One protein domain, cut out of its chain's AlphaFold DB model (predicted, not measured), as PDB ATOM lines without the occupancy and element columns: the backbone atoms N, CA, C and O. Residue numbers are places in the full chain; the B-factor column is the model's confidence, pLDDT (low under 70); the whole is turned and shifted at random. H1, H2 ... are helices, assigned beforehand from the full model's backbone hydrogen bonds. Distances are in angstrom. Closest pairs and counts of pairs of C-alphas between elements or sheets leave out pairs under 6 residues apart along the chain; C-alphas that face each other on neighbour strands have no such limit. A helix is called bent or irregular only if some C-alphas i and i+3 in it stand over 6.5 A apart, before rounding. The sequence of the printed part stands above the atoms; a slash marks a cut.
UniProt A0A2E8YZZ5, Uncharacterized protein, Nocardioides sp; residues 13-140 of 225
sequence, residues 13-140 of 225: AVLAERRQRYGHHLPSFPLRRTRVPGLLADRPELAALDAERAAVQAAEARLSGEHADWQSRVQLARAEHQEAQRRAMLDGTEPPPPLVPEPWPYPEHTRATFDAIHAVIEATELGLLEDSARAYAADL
ATOM      1  N   ALA A  13     132.499 171.334 116.003       86.50
ATOM      2  CA  ALA A  13     131.869 170.446 115.029       86.50
ATOM      3  C   ALA A  13     130.935 169.422 115.699       86.50
ATOM      4  O   ALA A  13     129.798 169.257 115.262       86.50
ATOM      5  N   VAL A  14     131.379 168.795 116.795       85.94
ATOM      6  CA  VAL A  14     130.558 167.851 117.575       85.94
ATOM      7  C   VAL A  14     129.368 168.573 118.205       85.94
ATOM      8  O   VAL A  14     128.246 168.068 118.189       85.94
ATOM      9  N   LEU A  15     129.580 169.786 118.727       88.25
ATOM     10  CA  LEU A  15     128.495 170.598 119.280       88.25
ATOM     11  C   LEU A  15     127.483 171.012 118.202       88.25
ATOM     12  O   LEU A  15     126.282 171.007 118.466       88.25
ATOM     13  N   ALA A  16     127.941 171.354 116.998       91.50
ATOM     14  CA  ALA A  16     127.079 171.719 115.878       91.50
ATOM     15  C   ALA A  16     126.229 170.533 115.400       91.50
ATOM     16  O   ALA A  16     125.015 170.679 115.261       91.50
ATOM     17  N   GLU A  17     126.834 169.355 115.233       91.50
ATOM     18  CA  GLU A  17     126.123 168.122 114.874       91.50
ATOM     19  C   GLU A  17     125.039 167.785 115.910       91.50
ATOM     20  O   GLU A  17     123.876 167.550 115.571       91.50
ATOM     21  N   ARG A  18     125.384 167.843 117.202       90.56
ATOM     22  CA  ARG A  18     124.423 167.585 118.283       90.56
ATOM     23  C   ARG A  18     123.304 168.612 118.328       90.56
ATOM     24  O   ARG A  18     122.158 168.236 118.551       90.56
ATOM     25  N   ARG A  19     123.591 169.895 118.083       92.88
ATOM     26  CA  ARG A  19     122.551 170.932 117.966       92.88
ATOM     27  C   ARG A  19     121.627 170.679 116.784       92.88
ATOM     28  O   ARG A  19     120.425 170.872 116.919       92.88
ATOM     29  N   GLN A  20     122.153 170.229 115.651       94.06
ATOM     30  CA  GLN A  20     121.325 169.879 114.500       94.06
ATOM     31  C   GLN A  20     120.375 168.723 114.831       94.06
ATOM     32  O   GLN A  20     119.205 168.757 114.455       94.06
ATOM     33  N   ARG A  21     120.867 167.714 115.556       91.50
ATOM     34  CA  ARG A  21     120.104 166.502 115.870       91.50
ATOM     35  C   ARG A  21     119.121 166.681 117.028       91.50
ATOM     36  O   ARG A  21     117.968 166.275 116.927       91.50
ATOM     37  N   TYR A  22     119.561 167.324 118.106       91.31
ATOM     38  CA  TYR A  22     118.854 167.397 119.389       91.31
ATOM     39  C   TYR A  22     118.532 168.825 119.829       91.31
ATOM     40  O   TYR A  22     118.078 169.040 120.948       91.31
ATOM     41  N   GLY A  23     118.735 169.824 118.965       88.19
ATOM     42  CA  GLY A  23     118.512 171.236 119.293       88.19
ATOM     43  C   GLY A  23     117.105 171.544 119.807       88.19
ATOM     44  O   GLY A  23     116.930 172.447 120.617       88.19
ATOM     45  N   HIS A  24     116.114 170.751 119.400       90.81
ATOM     46  CA  HIS A  24     114.731 170.853 119.861       90.81
ATOM     47  C   HIS A  24     114.538 170.504 121.350       90.81
ATOM     48  O   HIS A  24     113.535 170.897 121.937       90.81
ATOM     49  N   HIS A  25     115.502 169.819 121.973       90.31
ATOM     50  CA  HIS A  25     115.522 169.517 123.406       90.31
ATOM     51  C   HIS A  25     116.426 170.452 124.216       90.31
ATOM     52  O   HIS A  25     116.640 170.194 125.403       90.31
ATOM     53  N   LEU A  26     116.994 171.502 123.610       87.88
ATOM     54  CA  LEU A  26     117.878 172.414 124.332       87.88
ATOM     55  C   LEU A  26     117.129 173.060 125.504       87.88
ATOM     56  O   LEU A  26     116.145 173.771 125.287       87.88
ATOM     57  N   PRO A  27     117.577 172.836 126.752       78.75
ATOM     58  CA  PRO A  27     116.957 173.472 127.896       78.75
ATOM     59  C   PRO A  27     117.322 174.957 127.928       78.75
ATOM     60  O   PRO A  27     118.423 175.345 127.538       78.75
ATOM     61  N   SER A  28     116.433 175.788 128.480       82.50
ATOM     62  CA  SER A  28     116.738 177.206 128.722       82.50
ATOM     63  C   SER A  28     117.929 177.382 129.669       82.50
ATOM     64  O   SER A  28     118.698 178.326 129.521       82.50
ATOM     65  N   PHE A  29     118.088 176.458 130.626       85.31
ATOM     66  CA  PHE A  29     119.214 176.405 131.555       85.31
ATOM     67  C   PHE A  29     119.641 174.950 131.791       85.31
ATOM     68  O   PHE A  29     118.778 174.109 132.067       85.31
ATOM     69  N   PRO A  30     120.945 174.634 131.717       89.56
ATOM     70  CA  PRO A  30     121.429 173.283 131.969       89.56
ATOM     71  C   PRO A  30     121.380 172.933 133.461       89.56
ATOM     72  O   PRO A  30     121.730 173.745 134.319       89.56
ATOM     73  N   LEU A  31     121.002 171.694 133.778       88.44
ATOM     74  CA  LEU A  31     121.022 171.159 135.143       88.44
ATOM     75  C   LEU A  31     122.406 170.677 135.594       88.44
ATOM     76  O   LEU A  31     122.611 170.462 136.787       88.44
ATOM     77  N   ARG A  32     123.333 170.463 134.655       90.00
ATOM     78  CA  ARG A  32     124.696 169.959 134.865       90.00
ATOM     79  C   ARG A  32     124.733 168.602 135.574       90.00
ATOM     80  O   ARG A  32     125.708 168.286 136.244       90.00
ATOM     81  N   ARG A  33     123.696 167.778 135.406       89.56
ATOM     82  CA  ARG A  33     123.600 166.409 135.943       89.56
ATOM     83  C   ARG A  33     122.867 165.489 134.975       89.56
ATOM     84  O   ARG A  33     122.010 165.953 134.222       89.56
ATOM     85  N   THR A  34     123.190 164.202 135.035       88.94
ATOM     86  CA  THR A  34     122.469 163.171 134.284       88.94
ATOM     87  C   THR A  34     121.043 163.002 134.810       88.94
ATOM     88  O   THR A  34     120.782 163.113 136.012       88.94
ATOM     89  N   ARG A  35     120.109 162.769 133.890       87.25
ATOM     90  CA  ARG A  35     118.725 162.345 134.139       87.25
ATOM     91  C   ARG A  35     118.509 160.884 133.744       87.25
ATOM     92  O   ARG A  35     117.383 160.397 133.840       87.25
ATOM     93  N   VAL A  36     119.559 160.197 133.291       91.06
ATOM     94  CA  VAL A  36     119.496 158.799 132.870       91.06
ATOM     95  C   VAL A  36     119.150 157.924 134.078       91.06
ATOM     96  O   VAL A  36     119.868 157.943 135.080       91.06
ATOM     97  N   PRO A  37     118.063 157.134 134.014       90.00
ATOM     98  CA  PRO A  37     117.768 156.148 135.042       90.00
ATOM     99  C   PRO A  37     118.905 155.128 135.159       90.00
ATOM    100  O   PRO A  37     119.438 154.686 134.144       90.00
ATOM    101  N   GLY A  38     119.222 154.673 136.376       89.56
ATOM    102  CA  GLY A  38     120.347 153.750 136.610       89.56
ATOM    103  C   GLY A  38     120.305 152.470 135.764       89.56
ATOM    104  O   GLY A  38     121.340 151.985 135.332       89.56
ATOM    105  N   LEU A  39     119.107 151.979 135.429       89.50
ATOM    106  CA  LEU A  39     118.910 150.814 134.553       89.50
ATOM    107  C   LEU A  39     119.373 151.017 133.095       89.50
ATOM    108  O   LEU A  39     119.515 150.046 132.358       89.50
ATOM    109  N   LEU A  40     119.565 152.265 132.664       89.38
ATOM    110  CA  LEU A  40     120.042 152.636 131.330       89.38
ATOM    111  C   LEU A  40     121.465 153.204 131.354       89.38
ATOM    112  O   LEU A  40     122.024 153.441 130.286       89.38
ATOM    113  N   ALA A  41     122.057 153.406 132.536       88.19
ATOM    114  CA  ALA A  41     123.365 154.042 132.682       88.19
ATOM    115  C   ALA A  41     124.480 153.270 131.956       88.19
ATOM    116  O   ALA A  41     125.354 153.882 131.354       88.19
ATOM    117  N   ASP A  42     124.392 151.937 131.931       90.69
ATOM    118  CA  ASP A  42     125.388 151.071 131.289       90.69
ATOM    119  C   ASP A  42     125.266 151.024 129.758       90.69
ATOM    120  O   ASP A  42     126.075 150.377 129.084       90.69
ATOM    121  N   ARG A  43     124.258 151.684 129.166       91.44
ATOM    122  CA  ARG A  43     124.173 151.765 127.706       91.44
ATOM    123  C   ARG A  43     125.361 152.569 127.180       91.44
ATOM    124  O   ARG A  43     125.600 153.669 127.669       91.44
ATOM    125  N   PRO A  44     126.072 152.077 126.151       92.50
ATOM    126  CA  PRO A  44     127.363 152.634 125.749       92.50
ATOM    127  C   PRO A  44     127.284 154.117 125.366       92.50
ATOM    128  O   PRO A  44     128.161 154.894 125.726       92.50
ATOM    129  N   GLU A  45     126.212 154.521 124.683       91.62
ATOM    130  CA  GLU A  45     125.975 155.906 124.260       91.62
ATOM    131  C   GLU A  45     125.736 156.841 125.456       91.62
ATOM    132  O   GLU A  45     126.276 157.945 125.500       91.62
ATOM    133  N   LEU A  46     124.973 156.383 126.453       92.81
ATOM    134  CA  LEU A  46     124.666 157.151 127.662       92.81
ATOM    135  C   LEU A  46     125.868 157.196 128.616       92.81
ATOM    136  O   LEU A  46     126.159 158.251 129.170       92.81
ATOM    137  N   ALA A  47     126.614 156.097 128.737       91.19
ATOM    138  CA  ALA A  47     127.855 156.036 129.502       91.19
ATOM    139  C   ALA A  47     128.937 156.960 128.918       91.19
ATOM    140  O   ALA A  47     129.613 157.675 129.658       91.19
ATOM    141  N   ALA A  48     129.085 156.994 127.587       90.75
ATOM    142  CA  ALA A  48     129.979 157.935 126.916       90.75
ATOM    143  C   ALA A  48     129.569 159.391 127.179       90.75
ATOM    144  O   ALA A  48     130.421 160.226 127.485       90.75
ATOM    145  N   LEU A  49     128.270 159.688 127.117       91.94
ATOM    146  CA  LEU A  49     127.760 161.030 127.377       91.94
ATOM    147  C   LEU A  49     127.960 161.465 128.840       91.94
ATOM    148  O   LEU A  49     128.284 162.625 129.096       91.94
ATOM    149  N   ASP A  50     127.826 160.544 129.795       91.50
ATOM    150  CA  ASP A  50     128.117 160.805 131.208       91.50
ATOM    151  C   ASP A  50     129.615 161.054 131.447       91.50
ATOM    152  O   ASP A  50     129.992 162.002 132.139       91.50
ATOM    153  N   ALA A  51     130.489 160.294 130.780       90.69
ATOM    154  CA  ALA A  51     131.930 160.534 130.816       90.69
ATOM    155  C   ALA A  51     132.304 161.911 130.237       90.69
ATOM    156  O   ALA A  51     133.143 162.618 130.803       90.69
ATOM    157  N   GLU A  52     131.667 162.333 129.141       91.25
ATOM    158  CA  GLU A  52     131.840 163.681 128.589       91.25
ATOM    159  C   GLU A  52     131.352 164.766 129.552       91.25
ATOM    160  O   GLU A  52     132.033 165.775 129.749       91.25
ATOM    161  N   ARG A  53     130.203 164.560 130.200       92.12
ATOM    162  CA  ARG A  53     129.686 165.477 131.222       92.12
ATOM    163  C   ARG A  53     130.682 165.635 132.368       92.12
ATOM    164  O   ARG A  53     131.010 166.765 132.733       92.12
ATOM    165  N   ALA A  54     131.194 164.527 132.902       92.19
ATOM    166  CA  ALA A  54     132.193 164.531 133.965       92.19
ATOM    167  C   ALA A  54     133.484 165.247 133.529       92.19
ATOM    168  O   ALA A  54     134.049 166.039 134.283       92.19
ATOM    169  N   ALA A  55     133.919 165.036 132.284       91.25
ATOM    170  CA  ALA A  55     135.066 165.725 131.704       91.25
ATOM    171  C   ALA A  55     134.863 167.250 131.619       91.25
ATOM    172  O   ALA A  55     135.778 168.004 131.963       91.25
ATOM    173  N   VAL A  56     133.676 167.711 131.210       90.88
ATOM    174  CA  VAL A  56     133.334 169.143 131.157       90.88
ATOM    175  C   VAL A  56     133.262 169.742 132.560       90.88
ATOM    176  O   VAL A  56     133.821 170.813 132.783       90.88
ATOM    177  N   GLN A  57     132.648 169.049 133.524       91.88
ATOM    178  CA  GLN A  57     132.616 169.490 134.925       91.88
ATOM    179  C   GLN A  57     134.025 169.614 135.517       91.88
ATOM    180  O   GLN A  57     134.336 170.606 136.173       91.88
ATOM    181  N   ALA A  58     134.899 168.640 135.256       90.94
ATOM    182  CA  ALA A  58     136.287 168.680 135.703       90.94
ATOM    183  C   ALA A  58     137.059 169.844 135.059       90.94
ATOM    184  O   ALA A  58     137.825 170.529 135.737       90.94
ATOM    185  N   ALA A  59     136.842 170.099 133.764       88.31
ATOM    186  CA  ALA A  59     137.449 171.228 133.064       88.31
ATOM    187  C   ALA A  59     136.968 172.579 133.617       88.31
ATOM    188  O   ALA A  59     137.783 173.476 133.825       88.31
ATOM    189  N   GLU A  60     135.671 172.708 133.894       90.38
ATOM    190  CA  GLU A  60     135.070 173.907 134.477       90.38
ATOM    191  C   GLU A  60     135.588 174.178 135.893       90.38
ATOM    192  O   GLU A  60     135.985 175.304 136.200       90.38
ATOM    193  N   ALA A  61     135.646 173.149 136.743       90.44
ATOM    194  CA  ALA A  61     136.182 173.259 138.097       90.44
ATOM    195  C   ALA A  61     137.663 173.656 138.087       90.44
ATOM    196  O   ALA A  61     138.069 174.555 138.824       90.44
ATOM    197  N   ARG A  62     138.458 173.036 137.206       90.12
ATOM    198  CA  ARG A  62     139.875 173.365 137.026       90.12
ATOM    199  C   ARG A  62     140.067 174.816 136.589       90.12
ATOM    200  O   ARG A  62     140.819 175.536 137.231       90.12
ATOM    201  N   LEU A  63     139.372 175.256 135.539       88.12
ATOM    202  CA  LEU A  63     139.489 176.628 135.036       88.12
ATOM    203  C   LEU A  63     138.999 177.662 136.052       88.12
ATOM    204  O   LEU A  63     139.606 178.720 136.177       88.12
ATOM    205  N   SER A  64     137.954 177.343 136.819       88.00
ATOM    206  CA  SER A  64     137.479 178.207 137.906       88.00
ATOM    207  C   SER A  64     138.527 178.357 139.014       88.00
ATOM    208  O   SER A  64     138.743 179.466 139.498       88.00
ATOM    209  N   GLY A  65     139.207 177.266 139.383       90.56
ATOM    210  CA  GLY A  65     140.315 177.285 140.342       90.56
ATOM    211  C   GLY A  65     141.520 178.077 139.829       90.56
ATOM    212  O   GLY A  65     141.960 179.013 140.488       90.56
ATOM    213  N   GLU A  66     141.985 177.781 138.610       90.50
ATOM    214  CA  GLU A  66     143.096 178.503 137.970       90.50
ATOM    215  C   GLU A  66     142.796 180.012 137.855       90.50
ATOM    216  O   GLU A  66     143.686 180.845 138.042       90.50
ATOM    217  N   HIS A  67     141.534 180.378 137.597       88.81
ATOM    218  CA  HIS A  67     141.103 181.772 137.541       88.81
ATOM    219  C   HIS A  67     141.112 182.447 138.913       88.81
ATOM    220  O   HIS A  67     141.588 183.575 139.025       88.81
ATOM    221  N   ALA A  68     140.632 181.770 139.957       90.69
ATOM    222  CA  ALA A  68     140.682 182.286 141.322       90.69
ATOM    223  C   ALA A  68     142.132 182.505 141.794       90.69
ATOM    224  O   ALA A  68     142.442 183.537 142.400       90.69
ATOM    225  N   ASP A  69     143.038 181.587 141.453       92.00
ATOM    226  CA  ASP A  69     144.463 181.703 141.765       92.00
ATOM    227  C   ASP A  69     145.105 182.882 141.026       92.00
ATOM    228  O   ASP A  69     145.832 183.680 141.623       92.00
ATOM    229  N   TRP A  70     144.817 183.026 139.731       91.75
ATOM    230  CA  TRP A  70     145.280 184.163 138.935       91.75
ATOM    231  C   TRP A  70     144.753 185.493 139.484       91.75
ATOM    232  O   TRP A  70     145.534 186.421 139.694       91.75
ATOM    233  N   GLN A  71     143.455 185.580 139.798       91.44
ATOM    234  CA  GLN A  71     142.869 186.772 140.413       91.44
ATOM    235  C   GLN A  71     143.567 187.112 141.731       91.44
ATOM    236  O   GLN A  71     143.889 188.275 141.962       91.44
ATOM    237  N   SER A  72     143.853 186.113 142.567       93.00
ATOM    238  CA  SER A  72     144.555 186.312 143.838       93.00
ATOM    239  C   SER A  72     145.957 186.892 143.631       93.00
ATOM    240  O   SER A  72     146.316 187.864 144.297       93.00
ATOM    241  N   ARG A  73     146.724 186.377 142.658       93.06
ATOM    242  CA  ARG A  73     148.048 186.924 142.299       93.06
ATOM    243  C   ARG A  73     147.964 188.358 141.784       93.06
ATOM    244  O   ARG A  73     148.730 189.212 142.222       93.06
ATOM    245  N   VAL A  74     147.013 188.645 140.893       92.88
ATOM    246  CA  VAL A  74     146.809 189.996 140.347       92.88
ATOM    247  C   VAL A  74     146.403 190.982 141.443       92.88
ATOM    248  O   VAL A  74     146.885 192.114 141.452       92.88
ATOM    249  N   GLN A  75     145.538 190.578 142.376       94.06
ATOM    250  CA  GLN A  75     145.134 191.430 143.496       94.06
ATOM    251  C   GLN A  75     146.283 191.678 144.475       94.06
ATOM    252  O   GLN A  75     146.453 192.811 144.921       94.06
ATOM    253  N   LEU A  76     147.110 190.664 144.752       94.94
ATOM    254  CA  LEU A  76     148.310 190.833 145.569       94.94
ATOM    255  C   LEU A  76     149.285 191.825 144.919       94.94
ATOM    256  O   LEU A  76     149.670 192.800 145.559       94.94
ATOM    257  N   ALA A  77     149.593 191.655 143.630       93.06
ATOM    258  CA  ALA A  77     150.470 192.571 142.899       93.06
ATOM    259  C   ALA A  77     149.926 194.012 142.877       93.06
ATOM    260  O   ALA A  77     150.684 194.977 142.981       93.06
ATOM    261  N   ARG A  78     148.598 194.183 142.785       93.69
ATOM    262  CA  ARG A  78     147.943 195.496 142.915       93.69
ATOM    263  C   ARG A  78     148.116 196.093 144.304       93.69
ATOM    264  O   ARG A  78     148.408 197.282 144.397       93.69
ATOM    265  N   ALA A  79     147.941 195.300 145.359       94.44
ATOM    266  CA  ALA A  79     148.115 195.757 146.733       94.44
ATOM    267  C   ALA A  79     149.569 196.181 146.997       94.44
ATOM    268  O   ALA A  79     149.804 197.295 147.465       94.44
ATOM    269  N   GLU A  80     150.540 195.356 146.601       94.19
ATOM    270  CA  GLU A  80     151.972 195.665 146.711       94.19
ATOM    271  C   GLU A  80     152.336 196.938 145.935       94.19
ATOM    272  O   GLU A  80     153.039 197.812 146.447       94.19
ATOM    273  N   HIS A  81     151.802 197.093 144.720       92.88
ATOM    274  CA  HIS A  81     152.017 198.293 143.919       92.88
ATOM    275  C   HIS A  81     151.423 199.548 144.575       92.88
ATOM    276  O   HIS A  81     152.075 200.591 144.609       92.88
ATOM    277  N   GLN A  82     150.217 199.459 145.143       93.50
ATOM    278  CA  GLN A  82     149.589 200.567 145.870       93.50
ATOM    279  C   GLN A  82     150.374 200.952 147.129       93.50
ATOM    280  O   GLN A  82     150.495 202.137 147.441       93.50
ATOM    281  N   GLU A  83     150.925 199.979 147.855       93.44
ATOM    282  CA  GLU A  83     151.790 200.251 149.003       93.44
ATOM    283  C   GLU A  83     153.097 200.927 148.588       93.44
ATOM    284  O   GLU A  83     153.501 201.902 149.222       93.44
ATOM    285  N   ALA A  84     153.726 200.463 147.505       91.38
ATOM    286  CA  ALA A  84     154.930 201.078 146.955       91.38
ATOM    287  C   ALA A  84     154.671 202.521 146.491       91.38
ATOM    288  O   ALA A  84     155.452 203.413 146.812       91.38
ATOM    289  N   GLN A  85     153.544 202.776 145.817       91.81
ATOM    290  CA  GLN A  85     153.122 204.132 145.456       91.81
ATOM    291  C   GLN A  85     152.914 205.009 146.693       91.81
ATOM    292  O   GLN A  85     153.397 206.138 146.734       91.81
ATOM    293  N   ARG A  86     152.226 204.493 147.719       92.19
ATOM    294  CA  ARG A  86     151.977 205.236 148.961       92.19
ATOM    295  C   ARG A  86     153.281 205.598 149.671       92.19
ATOM    296  O   ARG A  86     153.416 206.730 150.120       92.19
ATOM    297  N   ARG A  87     154.235 204.666 149.759       92.56
ATOM    298  CA  ARG A  87     155.563 204.927 150.336       92.56
ATOM    299  C   ARG A  87     156.319 205.975 149.530       92.56
ATOM    300  O   ARG A  87     156.784 206.942 150.114       92.56
ATOM    301  N   ALA A  88     156.338 205.855 148.202       91.31
ATOM    302  CA  ALA A  88     157.000 206.833 147.346       91.31
ATOM    303  C   ALA A  88     156.434 208.254 147.524       91.31
ATOM    304  O   ALA A  88     157.196 209.211 147.640       91.31
ATOM    305  N   MET A  89     155.107 208.386 147.647       91.12
ATOM    306  CA  MET A  89     154.454 209.671 147.933       91.12
ATOM    307  C   MET A  89     154.828 210.248 149.305       91.12
ATOM    308  O   MET A  89     154.997 211.459 149.420       91.12
ATOM    309  N   LEU A  90     154.935 209.408 150.340       93.06
ATOM    310  CA  LEU A  90     155.298 209.842 151.696       93.06
ATOM    311  C   LEU A  90     156.780 210.223 151.807       93.06
ATOM    312  O   LEU A  90     157.106 211.212 152.457       93.06
ATOM    313  N   ASP A  91     157.652 209.470 151.141       91.62
ATOM    314  CA  ASP A  91     159.104 209.672 151.159       91.62
ATOM    315  C   ASP A  91     159.566 210.729 150.133       91.62
ATOM    316  O   ASP A  91     160.743 211.087 150.094       91.62
ATOM    317  N   GLY A  92     158.656 211.230 149.287       87.56
ATOM    318  CA  GLY A  92     158.953 212.203 148.230       87.56
ATOM    319  C   GLY A  92     159.837 211.650 147.105       87.56
ATOM    320  O   GLY A  92     160.544 212.413 146.448       87.56
ATOM    321  N   THR A  93     159.828 210.331 146.904       90.62
ATOM    322  CA  THR A  93     160.609 209.640 145.868       90.62
ATOM    323  C   THR A  93     159.786 209.421 144.598       90.62
ATOM    324  O   THR A  93     158.568 209.617 144.577       90.62
ATOM    325  N   GLU A  94     160.452 209.057 143.499       86.38
ATOM    326  CA  GLU A  94     159.779 208.804 142.224       86.38
ATOM    327  C   GLU A  94     158.788 207.629 142.354       86.38
ATOM    328  O   GLU A  94     159.147 206.581 142.904       86.38
ATOM    329  N   PRO A  95     157.534 207.777 141.886       83.56
ATOM    330  CA  PRO A  95     156.544 206.718 141.998       83.56
ATOM    331  C   PRO A  95     156.946 205.489 141.170       83.56
ATOM    332  O   PRO A  95     157.532 205.624 140.093       83.56
ATOM    333  N   PRO A  96     156.590 204.275 141.630       87.25
ATOM    334  CA  PRO A  96     156.866 203.062 140.876       87.25
ATOM    335  C   PRO A  96     156.144 203.085 139.516       87.25
ATOM    336  O   PRO A  96     155.031 203.617 139.418       87.25
ATOM    337  N   PRO A  97     156.734 202.472 138.474       90.00
ATOM    338  CA  PRO A  97     156.150 202.425 137.137       90.00
ATOM    339  C   PRO A  97     154.783 201.727 137.152       90.00
ATOM    340  O   PRO A  97     154.574 200.836 137.976       90.00
ATOM    341  N   PRO A  98     153.857 202.085 136.243       89.25
ATOM    342  CA  PRO A  98     152.495 201.561 136.248       89.25
ATOM    343  C   PRO A  98     152.468 200.030 136.206       89.25
ATOM    344  O   PRO A  98     153.154 199.402 135.400       89.25
ATOM    345  N   LEU A  99     151.644 199.432 137.070       90.12
ATOM    346  CA  LEU A  99     151.480 197.984 137.128       90.12
ATOM    347  C   LEU A  99     150.881 197.440 135.825       90.12
ATOM    348  O   LEU A  99     149.757 197.783 135.455       90.12
ATOM    349  N   VAL A 100     151.597 196.513 135.191       89.12
ATOM    350  CA  VAL A 100     151.071 195.670 134.114       89.12
ATOM    351  C   VAL A 100     150.644 194.340 134.742       89.12
ATOM    352  O   VAL A 100     151.512 193.572 135.158       89.12
ATOM    353  N   PRO A 101     149.334 194.068 134.894       82.06
ATOM    354  CA  PRO A 101     148.878 192.829 135.510       82.06
ATOM    355  C   PRO A 101     149.238 191.615 134.645       82.06
ATOM    356  O   PRO A 101     149.251 191.700 133.417       82.06
ATOM    357  N   GLU A 102     149.491 190.478 135.300       86.50
ATOM    358  CA  GLU A 102     149.672 189.181 134.637       86.50
ATOM    359  C   GLU A 102     148.469 188.912 133.708       86.50
ATOM    360  O   GLU A 102     147.330 188.929 134.188       86.50
ATOM    361  N   PRO A 103     148.664 188.686 132.395       88.25
ATOM    362  CA  PRO A 103     147.556 188.418 131.488       88.25
ATOM    363  C   PRO A 103     146.956 187.036 131.760       88.25
ATOM    364  O   PRO A 103     147.673 186.080 132.055       88.25
ATOM    365  N   TRP A 104     145.636 186.916 131.631       84.56
ATOM    366  CA  TRP A 104     144.968 185.618 131.693       84.56
ATOM    367  C   TRP A 104     145.378 184.766 130.472       84.56
ATOM    368  O   TRP A 104     145.230 185.231 129.342       84.56
ATOM    369  N   PRO A 105     145.915 183.543 130.660       77.56
ATOM    370  CA  PRO A 105     146.539 182.779 129.576       77.56
ATOM    371  C   PRO A 105     145.547 182.025 128.679       77.56
ATOM    372  O   PRO A 105     145.949 181.484 127.649       77.56
ATOM    373  N   TYR A 106     144.270 181.960 129.058       77.00
ATOM    374  CA  TYR A 106     143.237 181.257 128.299       77.00
ATOM    375  C   TYR A 106     142.288 182.241 127.614       77.00
ATOM    376  O   TYR A 106     142.167 183.385 128.051       77.00
ATOM    377  N   PRO A 107     141.559 181.807 126.571       73.12
ATOM    378  CA  PRO A 107     140.418 182.564 126.084       73.12
ATOM    379  C   PRO A 107     139.465 182.863 127.243       73.12
ATOM    380  O   PRO A 107     139.339 182.065 128.178       73.12
ATOM    381  N   GLU A 108     138.766 183.992 127.174       67.88
ATOM    382  CA  GLU A 108     137.665 184.278 128.088       67.88
ATOM    383  C   GLU A 108     136.515 183.299 127.810       67.88
ATOM    384  O   GLU A 108     135.560 183.585 127.088       67.88
ATOM    385  N   HIS A 109     136.619 182.090 128.360       69.62
ATOM    386  CA  HIS A 109     135.513 181.153 128.410       69.62
ATOM    387  C   HIS A 109     134.506 181.702 129.409       69.62
ATOM    388  O   HIS A 109     134.657 181.585 130.624       69.62
ATOM    389  N   THR A 110     133.477 182.350 128.880       72.44
ATOM    390  CA  THR A 110     132.381 182.847 129.699       72.44
ATOM    391  C   THR A 110     131.633 181.672 130.319       72.44
ATOM    392  O   THR A 110     131.555 180.582 129.746       72.44
ATOM    393  N   ARG A 111     130.988 181.912 131.462       80.50
ATOM    394  CA  ARG A 111     130.011 180.981 132.044       80.50
ATOM    395  C   ARG A 111     128.988 180.493 131.003       80.50
ATOM    396  O   ARG A 111     128.648 179.315 130.991       80.50
ATOM    397  N   ALA A 112     128.610 181.363 130.064       84.31
ATOM    398  CA  ALA A 112     127.720 181.039 128.952       84.31
ATOM    399  C   ALA A 112     128.270 179.943 128.016       84.31
ATOM    400  O   ALA A 112     127.490 179.185 127.445       84.31
ATOM    401  N   THR A 113     129.593 179.815 127.879       86.94
ATOM    402  CA  THR A 113     130.224 178.749 127.081       86.94
ATOM    403  C   THR A 113     129.999 177.385 127.727       86.94
ATOM    404  O   THR A 113     129.518 176.462 127.072       86.94
ATOM    405  N   PHE A 114     130.283 177.263 129.026       89.56
ATOM    406  CA  PHE A 114     130.008 176.033 129.771       89.56
ATOM    407  C   PHE A 114     128.515 175.731 129.822       89.56
ATOM    408  O   PHE A 114     128.125 174.586 129.608       89.56
ATOM    409  N   ASP A 115     127.677 176.751 130.025       91.19
ATOM    410  CA  ASP A 115     126.227 176.576 130.006       91.19
ATOM    411  C   ASP A 115     125.748 176.020 128.653       91.19
ATOM    412  O   ASP A 115     124.972 175.065 128.614       91.19
ATOM    413  N   ALA A 116     126.267 176.540 127.538       89.81
ATOM    414  CA  ALA A 116     125.938 176.045 126.205       89.81
ATOM    415  C   ALA A 116     126.400 174.596 125.978       89.81
ATOM    416  O   ALA A 116     125.675 173.818 125.358       89.81
ATOM    417  N   ILE A 117     127.582 174.216 126.471       92.25
ATOM    418  CA  ILE A 117     128.093 172.842 126.351       92.25
ATOM    419  C   ILE A 117     127.219 171.879 127.163       92.25
ATOM    420  O   ILE A 117     126.754 170.873 126.626       92.25
ATOM    421  N   HIS A 118     126.939 172.205 128.429       94.12
ATOM    422  CA  HIS A 118     126.079 171.381 129.285       94.12
ATOM    423  C   HIS A 118     124.663 171.255 128.714       94.12
ATOM    424  O   HIS A 118     124.094 170.166 128.743       94.12
ATOM    425  N   ALA A 119     124.116 172.329 128.137       93.50
ATOM    426  CA  ALA A 119     122.800 172.301 127.501       93.50
ATOM    427  C   ALA A 119     122.762 171.342 126.304       93.50
ATOM    428  O   ALA A 119     121.811 170.577 126.164       93.50
ATOM    429  N   VAL A 120     123.805 171.333 125.466       94.56
ATOM    430  CA  VAL A 120     123.907 170.407 124.326       94.56
ATOM    431  C   VAL A 120     124.043 168.955 124.793       94.56
ATOM    432  O   VAL A 120     123.403 168.072 124.219       94.56
ATOM    433  N   ILE A 121     124.838 168.696 125.835       93.88
ATOM    434  CA  ILE A 121     124.973 167.358 126.434       93.88
ATOM    435  C   ILE A 121     123.617 166.874 126.960       93.88
ATOM    436  O   ILE A 121     123.187 165.777 126.624       93.88
ATOM    437  N   GLU A 122     122.899 167.701 127.719       93.56
ATOM    438  CA  GLU A 122     121.572 167.348 128.241       93.56
ATOM    439  C   GLU A 122     120.526 167.144 127.147       93.56
ATOM    440  O   GLU A 122     119.735 166.211 127.232       93.56
ATOM    441  N   ALA A 123     120.532 167.974 126.107       93.38
ATOM    442  CA  ALA A 123     119.642 167.797 124.965       93.38
ATOM    443  C   ALA A 123     119.906 166.468 124.241       93.38
ATOM    444  O   ALA A 123     118.971 165.760 123.872       93.38
ATOM    445  N   THR A 124     121.184 166.113 124.086       93.81
ATOM    446  CA  THR A 124     121.609 164.831 123.504       93.81
ATOM    447  C   THR A 124     121.133 163.659 124.359       93.81
ATOM    448  O   THR A 124     120.599 162.691 123.830       93.81
ATOM    449  N   GLU A 125     121.265 163.764 125.682       93.88
ATOM    450  CA  GLU A 125     120.793 162.752 126.632       93.88
ATOM    451  C   GLU A 125     119.285 162.521 126.502       93.88
ATOM    452  O   GLU A 125     118.837 161.382 126.382       93.88
ATOM    453  N   LEU A 126     118.502 163.604 126.475       93.06
ATOM    454  CA  LEU A 126     117.050 163.538 126.318       93.06
ATOM    455  C   LEU A 126     116.646 162.913 124.982       93.06
ATOM    456  O   LEU A 126     115.763 162.060 124.966       93.06
ATOM    457  N   GLY A 127     117.323 163.277 123.893       92.81
ATOM    458  CA  GLY A 127     117.051 162.698 122.580       92.81
ATOM    459  C   GLY A 127     117.334 161.197 122.521       92.81
ATOM    460  O   GLY A 127     116.508 160.434 122.027       92.81
ATOM    461  N   LEU A 128     118.453 160.742 123.094       92.94
ATOM    462  CA  LEU A 128     118.774 159.309 123.173       92.94
ATOM    463  C   LEU A 128     117.758 158.529 124.024       92.94
ATOM    464  O   LEU A 128     117.416 157.384 123.705       92.94
ATOM    465  N   LEU A 129     117.259 159.138 125.103       93.38
ATOM    466  CA  LEU A 129     116.208 158.552 125.933       93.38
ATOM    467  C   LEU A 129     114.869 158.484 125.189       93.38
ATOM    468  O   LEU A 129     114.185 157.466 125.289       93.38
ATOM    469  N   GLU A 130     114.506 159.517 124.427       92.88
ATOM    470  CA  GLU A 130     113.293 159.508 123.607       92.88
ATOM    471  C   GLU A 130     113.363 158.438 122.513       92.88
ATOM    472  O   GLU A 130     112.419 157.663 122.351       92.88
ATOM    473  N   ASP A 131     114.490 158.335 121.810       91.12
ATOM    474  CA  ASP A 131     114.694 157.309 120.786       91.12
ATOM    475  C   ASP A 131     114.610 155.899 121.393       91.12
ATOM    476  O   ASP A 131     113.945 155.016 120.843       91.12
ATOM    477  N   SER A 132     115.195 155.703 122.579       90.56
ATOM    478  CA  SER A 132     115.092 154.445 123.327       90.56
ATOM    479  C   SER A 132     113.651 154.132 123.744       90.56
ATOM    480  O   SER A 132     113.211 152.988 123.630       90.56
ATOM    481  N   ALA A 133     112.901 155.134 124.211       92.00
ATOM    482  CA  ALA A 133     111.500 154.978 124.589       92.00
ATOM    483  C   ALA A 133     110.621 154.643 123.377       92.00
ATOM    484  O   ALA A 133     109.746 153.781 123.469       92.00
ATOM    485  N   ARG A 134     110.882 155.273 122.225       94.19
ATOM    486  CA  ARG A 134     110.173 155.012 120.969       94.19
ATOM    487  C   ARG A 134     110.422 153.590 120.469       94.19
ATOM    488  O   ARG A 134     109.470 152.920 120.080       94.19
ATOM    489  N   ALA A 135     111.668 153.119 120.529       92.69
ATOM    490  CA  ALA A 135     112.012 151.740 120.188       92.69
ATOM    491  C   ALA A 135     111.292 150.741 121.105       92.69
ATOM    492  O   ALA A 135     110.618 149.835 120.626       92.69
ATOM    493  N   TYR A 136     111.334 150.968 122.419       92.00
ATOM    494  CA  TYR A 136     110.661 150.098 123.382       92.00
ATOM    495  C   TYR A 136     109.133 150.070 123.200       92.00
ATOM    496  O   TYR A 136     108.509 149.015 123.292       92.00
ATOM    497  N   ALA A 137     108.514 151.215 122.902       95.19
ATOM    498  CA  ALA A 137     107.084 151.281 122.611       95.19
ATOM    499  C   ALA A 137     106.712 150.504 121.336       95.19
ATOM    500  O   ALA A 137     105.657 149.869 121.299       95.19
ATOM    501  N   ALA A 138     107.567 150.534 120.309       96.56
ATOM    502  CA  ALA A 138     107.374 149.755 119.090       96.56
ATOM    503  C   ALA A 138     107.474 148.246 119.364       96.56
ATOM    504  O   ALA A 138     106.598 147.497 118.929       96.56
ATOM    505  N   ASP A 139     108.466 147.822 120.152       95.94
ATOM    506  CA  ASP A 139     108.630 146.423 120.560       95.94
ATOM    507  C   ASP A 139     107.396 145.927 121.330       95.94
ATOM    508  O   ASP A 139     106.808 144.903 120.980       95.94
ATOM    509  N   LEU A 140     106.923 146.698 122.317       95.69
ATOM    510  CA  LEU A 140     105.709 146.368 123.071       95.69
ATOM    511  C   LEU A 140     104.460 146.312 122.184       95.69
ATOM    512  O   LEU A 140     103.591 145.462 122.387       95.69
TER     513      LEU A 140
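What this domain is: This is residues 13 to 140 of the 225 residues of an uncharacterized protein of Nocardioides sp (UniProt A0A2E8YZZ5). A long, thin helical hairpin makes a rod: the long helix H3 and the shorter H4 run opposite ways, but side by side only over residues 46 to 60 of H3 and 114 to 128 of H4, so that the rest of H3 reaches far out past H4 and residues 133 to 140 of H4 stick out at the opposite end. The unnamed residues 92 to 110 fold back from the far end of H3 to H4, while the short H1 packs on H4 on the side away from H3, and the tiny H2 sits just before H3. The printed part has 128 residues with four named helices, in the order H1, H2, H3, H4, and no named strand; the class is all helix. The whole is extended, with a radius of gyration of the C-alphas of 24.0 A and spans of 88 by 26 by 21 A.

Where its parts are: The first helix, H1, is residues 13 to 25, from C-alpha 13 at (131.869, 170.446, 115.029), and is 18.4 A long. It is irregular: C-alphas 21 and 24 are 8.0 A apart. H2 is residues 38 to 41, four residues. H3, residues 44 to 91, is 70.0 A long and ends with C-alpha 91 at (159.104, 209.672, 151.159). H4, residues 111 to 140, is 43.2 A long and ends with C-alpha 140 at (105.709, 146.368, 123.071).

How they stand to each other: H1 touches H4, with residues 117 to 127 of H4 alone; the closest C-alphas are those of His 25 and Ala 123, 4.7 A apart. These two run the same way at a steep tilt of 61 degrees. H1 and H3 are apart, and so are H1 and H2. H2 is close to H3 but not clearly touching; their closest C-alphas, those of Ala 41 and Ala 47, are 5.9 A apart. H2 and H4 are apart. H3 and H4 form a helical hairpin and touch at a shallow tilt of 10 degrees, opposite ways; their closest C-alphas, those of Leu 46 and Glu 125, are 6.9 A apart. In H3 and H4 every O i to N i+4 pair is within hydrogen-bond range, in H1 7 of 9 are, and H2 is too short for such a pair.

The domain as a whole: The two C-alphas farthest apart, those of Gly 92 and Leu 140, are 88.3 A apart. Without residues 133 to 140, which stand free, the body spans 77 by 26 by 21 A. The printed part has no cut. The links from H1 to H2, 12 residues, and from H3 to H4, 19 residues, are long; that from H2 to H3 is tight. The mean pLDDT of the printed part is 89.9, and residues 108 to 109 are under 70.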